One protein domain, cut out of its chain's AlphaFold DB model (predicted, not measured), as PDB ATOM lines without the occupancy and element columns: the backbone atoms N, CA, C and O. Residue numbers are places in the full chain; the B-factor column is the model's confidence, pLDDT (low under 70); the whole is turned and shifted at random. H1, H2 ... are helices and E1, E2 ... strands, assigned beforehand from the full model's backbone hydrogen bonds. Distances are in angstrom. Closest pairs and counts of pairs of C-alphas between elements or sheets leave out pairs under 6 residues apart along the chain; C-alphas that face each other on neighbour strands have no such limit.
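What this domain is: This is residues 5 to 56 of the 895 residues of the protein "SGNH/GDSL hydrolase family protein" of Vibrio parahaemolyticus (UniProt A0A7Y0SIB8). Two helices, H1 and H2, come end to end at a blunt corner and make a long rod, with a small hairpin, E1 and E2, packed beside the later part of H1. Residues 47 to 56 stick out free. The 52 printed residues run H1, E1, E2, H2, mostly helix; the antiparallel sheet has order E1 - E2. The whole is loose, with radius of gyration of the C-alphas 14.0 A and spans of 52 by 20 by 11 A.

Where its parts are: H1, residues 5 to 22, begins at C-alpha (15.986, 39.915, -25.126) and is 25.8 A long. E1, residues 29 to 32, and E2, residues 35 to 38, are each 10.1 A. H2, residues 40 to 55, is 21.6 A and ends at C-alpha (16.481, -4.718, -1.617).

How they stand to each other: The closest C-alphas of H1 and E1 are Ala 17 and Tyr 32, 6.1 A. In the hairpin, N 30 and O 37 are 2.8 A apart, within hydrogen-bond range. H1 and H2 are close but not clearly touching, C-alphas of Lys 21 and Ile 40 being closest at 5.8 A, at a steep tilt of 40 degrees, the same way. In both helices every O i to N i+4 pair is within hydrogen-bond range.

The domain as a whole: C-alphas 5 and 56, the farthest apart, are 51.8 A apart. The printed part has no cut and no long link. Residues 48 to 56 have pLDDT under 70.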
ATOM      1  N   PRO A   5      14.780  40.337 -25.840       89.88
ATOM      2  CA  PRO A   5      15.986  39.915 -25.126       89.88
ATOM      3  C   PRO A   5      15.718  39.027 -23.903       89.88
ATOM      4  O   PRO A   5      16.366  37.996 -23.770       89.88
ATOM      5  N   ASP A   6      14.732  39.363 -23.065       82.12
ATOM      6  CA  ASP A   6      14.402  38.557 -21.876       82.12
ATOM      7  C   ASP A   6      13.910  37.156 -22.268       82.12
ATOM      8  O   ASP A   6      14.264  36.163 -21.639       82.12
ATOM      9  N   LEU A   7      13.123  37.063 -23.348       84.94
ATOM     10  CA  LEU A   7      12.663  35.782 -23.891       84.94
ATOM     11  C   LEU A   7      13.817  34.937 -24.439       84.94
ATOM     12  O   LEU A   7      13.781  33.716 -24.305       84.94
ATOM     13  N   LEU A   8      14.824  35.570 -25.046       87.69
ATOM     14  CA  LEU A   8      16.001  34.871 -25.555       87.69
ATOM     15  C   LEU A   8      16.840  34.302 -24.406       87.69
ATOM     16  O   LEU A   8      17.201  33.131 -24.450       87.69
ATOM     17  N   THR A   9      17.059  35.083 -23.347       87.44
ATOM     18  CA  THR A   9      17.764  34.622 -22.141       87.44
ATOM     19  C   THR A   9      17.025  33.469 -21.465       87.44
ATOM     20  O   THR A   9      17.630  32.436 -21.191       87.44
ATOM     21  N   SER A  10      15.705  33.572 -21.279       84.50
ATOM     22  CA  SER A  10      14.919  32.465 -20.714       84.50
ATOM     23  C   SER A  10      14.927  31.215 -21.600       84.50
ATOM     24  O   SER A  10      14.877  30.096 -21.091       84.50
ATOM     25  N   PHE A  11      14.996  31.374 -22.925       88.38
ATOM     26  CA  PHE A  11      15.111  30.243 -23.844       88.38
ATOM     27  C   PHE A  11      16.481  29.557 -23.741       88.38
ATOM     28  O   PHE A  11      16.540  28.330 -23.706       88.38
ATOM     29  N   GLU A  12      17.570  30.319 -23.641       92.00
ATOM     30  CA  GLU A  12      18.920  29.775 -23.442       92.00
ATOM     31  C   GLU A  12      19.035  29.015 -22.112       92.00
ATOM     32  O   GLU A  12      19.522  27.883 -22.093       92.00
ATOM     33  N   GLU A  13      18.494  29.568 -21.024       90.88
ATOM     34  CA  GLU A  13      18.425  28.897 -19.717       90.88
ATOM     35  C   GLU A  13      17.623  27.588 -19.783       90.88
ATOM     36  O   GLU A  13      18.040  26.567 -19.227       90.88
ATOM     37  N   ALA A  14      16.500  27.580 -20.511       90.44
ATOM     38  CA  ALA A  14      15.691  26.380 -20.710       90.44
ATOM     39  C   ALA A  14      16.429  25.305 -21.526       90.44
ATOM     40  O   ALA A  14      16.319  24.113 -21.229       90.44
ATOM     41  N   VAL A  15      17.201  25.708 -22.539       93.25
ATOM     42  CA  VAL A  15      18.001  24.790 -23.363       93.25
ATOM     43  C   VAL A  15      19.132  24.162 -22.549       93.25
ATOM     44  O   VAL A  15      19.349  22.954 -22.657       93.25
ATOM     45  N   GLU A  16      19.826  24.925 -21.705       92.06
ATOM     46  CA  GLU A  16      20.870  24.375 -20.827       92.06
ATOM     47  C   GLU A  16      20.291  23.433 -19.762       92.06
ATOM     48  O   GLU A  16      20.819  22.339 -19.544       92.06
ATOM     49  N   ALA A  17      19.141  23.774 -19.175       91.81
ATOM     50  CA  ALA A  17      18.426  22.876 -18.269       91.81
ATOM     51  C   ALA A  17      18.017  21.563 -18.964       91.81
ATOM     52  O   ALA A  17      18.167  20.475 -18.400       91.81
ATOM     53  N   LEU A  18      17.558  21.640 -20.217       92.62
ATOM     54  CA  LEU A  18      17.199  20.465 -21.009       92.62
ATOM     55  C   LEU A  18      18.419  19.588 -21.328       92.62
ATOM     56  O   LEU A  18      18.320  18.363 -21.249       92.62
ATOM     57  N   LYS A  19      19.579  20.187 -21.627       93.88
ATOM     58  CA  LYS A  19      20.841  19.448 -21.822       93.88
ATOM     59  C   LYS A  19      21.257  18.692 -20.563       93.88
ATOM     60  O   LYS A  19      21.665  17.538 -20.672       93.88
ATOM     61  N   ILE A  20      21.109  19.294 -19.380       93.31
ATOM     62  CA  ILE A  20      21.342  18.604 -18.101       93.31
ATOM     63  C   ILE A  20      20.364  17.434 -17.955       93.31
ATOM     64  O   ILE A  20      20.788  16.323 -17.643       93.31
ATOM     65  N   LYS A  21      19.072  17.649 -18.237       92.44
ATOM     66  CA  LYS A  21      18.033  16.623 -18.058       92.44
ATOM     67  C   LYS A  21      18.227  15.410 -18.970       92.44
ATOM     68  O   LYS A  21      18.043  14.280 -18.523       92.44
ATOM     69  N   LEU A  22      18.623  15.644 -20.221       91.06
ATOM     70  CA  LEU A  22      18.838  14.609 -21.238       91.06
ATOM     71  C   LEU A  22      20.263  14.032 -21.245       91.06
ATOM     72  O   LEU A  22      20.561  13.148 -22.046       91.06
ATOM     73  N   SER A  23      21.147  14.526 -20.378       91.62
ATOM     74  CA  SER A  23      22.502  14.001 -20.248       91.62
ATOM     75  C   SER A  23      22.487  12.540 -19.789       91.62
ATOM     76  O   SER A  23      21.710  12.158 -18.916       91.62
ATOM     77  N   GLN A  24      23.392  11.732 -20.342       88.25
ATOM     78  CA  GLN A  24      23.661  10.369 -19.865       88.25
ATOM     79  C   GLN A  24      24.669  10.341 -18.705       88.25
ATOM     80  O   GLN A  24      25.016   9.275 -18.216       88.25
ATOM     81  N   ASN A  25      25.162  11.501 -18.264       87.44
ATOM     82  CA  ASN A  25      26.059  11.587 -17.120       87.44
ATOM     83  C   ASN A  25      25.256  11.490 -15.811       87.44
ATOM     84  O   ASN A  25      24.459  12.378 -15.493       87.44
ATOM     85  N   GLU A  26      25.512  10.437 -15.041       85.88
ATOM     86  CA  GLU A  26      24.898  10.124 -13.741       85.88
ATOM     87  C   GLU A  26      25.259  11.127 -12.631       85.88
ATOM     88  O   GLU A  26      24.647  11.143 -11.569       85.88
ATOM     89  N   SER A  27      26.224  12.019 -12.871       87.56
ATOM     90  CA  SER A  27      26.589  13.108 -11.953       87.56
ATOM     91  C   SER A  27      26.039  14.479 -12.373       87.56
ATOM     92  O   SER A  27      26.253  15.469 -11.671       87.56
ATOM     93  N   ALA A  28      25.355  14.587 -13.519       91.69
ATOM     94  CA  ALA A  28      24.910  15.881 -14.035       91.69
ATOM     95  C   ALA A  28      23.714  16.442 -13.245       91.69
ATOM     96  O   ALA A  28      22.628  15.861 -13.210       91.69
ATOM     97  N   SER A  29      23.917  17.618 -12.653       91.56
ATOM     98  CA  SER A  29      22.910  18.387 -11.919       91.56
ATOM     99  C   SER A  29      23.099  19.891 -12.142       91.56
ATOM    100  O   SER A  29      24.145  20.336 -12.614       91.56
ATOM    101  N   GLY A  30      22.068  20.677 -11.845       92.38
ATOM    102  CA  GLY A  30      22.062  22.129 -11.975       92.38
ATOM    103  C   GLY A  30      20.816  22.747 -11.351       92.38
ATOM    104  O   GLY A  30      20.135  22.120 -10.539       92.38
ATOM    105  N   THR A  31      20.496  23.979 -11.742       90.31
ATOM    106  CA  THR A  31      19.281  24.674 -11.295       90.31
ATOM    107  C   THR A  31      18.541  25.274 -12.483       90.31
ATOM    108  O   THR A  31      19.159  25.680 -13.463       90.31
ATOM    109  N   TYR A  32      17.214  25.312 -12.405       92.19
ATOM    110  CA  TYR A  32      16.353  25.969 -13.383       92.19
ATOM    111  C   TYR A  32      15.143  26.560 -12.657       92.19
ATOM    112  O   TYR A  32      14.503  25.874 -11.859       92.19
ATOM    113  N   ASN A  33      14.853  27.846 -12.880       87.69
ATOM    114  CA  ASN A  33      13.800  28.592 -12.171       87.69
ATOM    115  C   ASN A  33      13.869  28.478 -10.632       87.69
ATOM    116  O   ASN A  33      12.846  28.369  -9.960       87.69
ATOM    117  N   GLY A  34      15.082  28.474 -10.068       82.62
ATOM    118  CA  GLY A  34      15.305  28.381  -8.619       82.62
ATOM    119  C   GLY A  34      15.098  26.987  -8.013       82.62
ATOM    120  O   GLY A  34      15.307  26.823  -6.814       82.62
ATOM    121  N   GLY A  35      14.728  25.986  -8.819       80.75
ATOM    122  CA  GLY A  35      14.638  24.585  -8.407       80.75
ATOM    123  C   GLY A  35      15.841  23.761  -8.886       80.75
ATOM    124  O   GLY A  35      16.402  24.061  -9.945       80.75
ATOM    125  N   PRO A  36      16.255  22.720  -8.145       88.81
ATOM    126  CA  PRO A  36      17.274  21.789  -8.613       88.81
ATOM    127  C   PRO A  36      16.756  20.971  -9.805       88.81
ATOM    128  O   PRO A  36      15.611  20.518  -9.821       88.81
ATOM    129  N   ILE A  37      17.612  20.757 -10.802       92.12
ATOM    130  CA  ILE A  37      17.374  19.835 -11.916       92.12
ATOM    131  C   ILE A  37      18.540  18.852 -12.008       92.12
ATOM    132  O   ILE A  37      19.694  19.222 -11.816       92.12
ATOM    133  N   GLN A  38      18.248  17.592 -12.311       93.94
ATOM    134  CA  GLN A  38      19.250  16.542 -12.493       93.94
ATOM    135  C   GLN A  38      18.947  15.690 -13.716       93.94
ATOM    136  O   GLN A  38      17.789  15.639 -14.152       93.94
ATOM    137  N   SER A  39      19.976  15.046 -14.268       95.19
ATOM    138  CA  SER A  39      19.838  14.162 -15.424       95.19
ATOM    139  C   SER A  39      18.897  12.994 -15.144       95.19
ATOM    140  O   SER A  39      18.716  12.576 -14.001       95.19
ATOM    141  N   ILE A  40      18.268  12.462 -16.194       88.75
ATOM    142  CA  ILE A  40      17.446  11.247 -16.082       88.75
ATOM    143  C   ILE A  40      18.304  10.065 -15.617       88.75
ATOM    144  O   ILE A  40      17.843   9.286 -14.794       88.75
ATOM    145  N   ALA A  41      19.555   9.966 -16.083       84.12
ATOM    146  CA  ALA A  41      20.492   8.935 -15.638       84.12
ATOM    147  C   ALA A  41      20.739   9.009 -14.122       84.12
ATOM    148  O   ALA A  41      20.615   8.000 -13.438       84.12
ATOM    149  N   LYS A  42      20.971  10.214 -13.581       87.06
ATOM    150  CA  LYS A  42      21.106  10.432 -12.137       87.06
ATOM    151  C   LYS A  42      19.826  10.095 -11.369       87.06
ATOM    152  O   LYS A  42      19.893   9.472 -10.321       87.06
ATOM    153  N   ASP A  43      18.662  10.488 -11.883       83.62
ATOM    154  CA  ASP A  43      17.374  10.233 -11.221       83.62
ATOM    155  C   ASP A  43      17.037   8.733 -11.171       83.62
ATOM    156  O   ASP A  43      16.465   8.248 -10.197       83.62
ATOM    157  N   VAL A  44      17.414   7.989 -12.216       80.69
ATOM    158  CA  VAL A  44      17.311   6.526 -12.257       80.69
ATOM    159  C   VAL A  44      18.305   5.896 -11.292       80.69
ATOM    160  O   VAL A  44      17.891   5.033 -10.528       80.69
ATOM    161  N   GLU A  45      19.559   6.346 -11.273       79.69
ATOM    162  CA  GLU A  45      20.591   5.814 -10.377       79.69
ATOM    163  C   GLU A  45      20.267   6.092  -8.905       79.69
ATOM    164  O   GLU A  45      20.337   5.184  -8.092       79.69
ATOM    165  N   ASP A  46      19.799   7.292  -8.549       77.56
ATOM    166  CA  ASP A  46      19.409   7.631  -7.175       77.56
ATOM    167  C   ASP A  46      18.205   6.781  -6.711       77.56
ATOM    168  O   ASP A  46      18.172   6.284  -5.582       77.56
ATOM    169  N   ARG A  47      17.216   6.557  -7.592       75.06
ATOM    170  CA  ARG A  47      16.063   5.685  -7.300       75.06
ATOM    171  C   ARG A  47      16.452   4.213  -7.264       75.06
ATOM    172  O   ARG A  47      15.917   3.478  -6.438       75.06
ATOM    173  N   PHE A  48      17.359   3.780  -8.134       69.62
ATOM    174  CA  PHE A  48      17.875   2.417  -8.158       69.62
ATOM    175  C   PHE A  48      18.779   2.155  -6.956       69.62
ATOM    176  O   PHE A  48      18.684   1.086  -6.378       69.62
ATOM    177  N   ALA A  49      19.557   3.131  -6.492       62.38
ATOM    178  CA  ALA A  49      20.334   3.067  -5.261       62.38
ATOM    179  C   ALA A  49      19.423   3.008  -4.029       62.38
ATOM    180  O   ALA A  49      19.672   2.201  -3.141       62.38
ATOM    181  N   ALA A  50      18.329   3.776  -3.990       57.22
ATOM    182  CA  ALA A  50      17.327   3.686  -2.925       57.22
ATOM    183  C   ALA A  50      16.574   2.341  -2.938       57.22
ATOM    184  O   ALA A  50      16.361   1.738  -1.889       57.22
ATOM    185  N   LEU A  51      16.217   1.832  -4.122       52.19
ATOM    186  CA  LEU A  51      15.601   0.510  -4.295       52.19
ATOM    187  C   LEU A  51      16.584  -0.628  -3.999       52.19
ATOM    188  O   LEU A  51      16.191  -1.617  -3.396       52.19
ATOM    189  N   SER A  52      17.855  -0.483  -4.364       52.78
ATOM    190  CA  SER A  52      18.931  -1.427  -4.058       52.78
ATOM    191  C   SER A  52      19.258  -1.402  -2.566       52.78
ATOM    192  O   SER A  52      19.458  -2.454  -1.986       52.78
ATOM    193  N   ALA A  53      19.195  -0.243  -1.903       48.66
ATOM    194  CA  ALA A  53      19.308  -0.115  -0.449       48.66
ATOM    195  C   ALA A  53      18.101  -0.700   0.307       48.66
ATOM    196  O   ALA A  53      18.252  -1.166   1.432       48.66
ATOM    197  N   LEU A  54      16.911  -0.697  -0.303       48.28
ATOM    198  CA  LEU A  54      15.723  -1.393   0.209       48.28
ATOM    199  C   LEU A  54      15.766  -2.905  -0.073       48.28
ATOM    200  O   LEU A  54      15.230  -3.687   0.710       48.28
ATOM    201  N   ALA A  55      16.396  -3.324  -1.176       45.12
ATOM    202  CA  ALA A  55      16.481  -4.718  -1.617       45.12
ATOM    203  C   ALA A  55      17.713  -5.469  -1.075       45.12
ATOM    204  O   ALA A  55      17.690  -6.696  -0.981       45.12
ATOM    205  N   GLN A  56      18.780  -4.763  -0.713       45.12
ATOM    206  CA  GLN A  56      19.997  -5.313  -0.125       45.12
ATOM    207  C   GLN A  56      20.034  -4.907   1.343       45.12
ATOM    208  O   GLN A  56      20.295  -3.758   1.690       45.12
TER     209      GLN A  56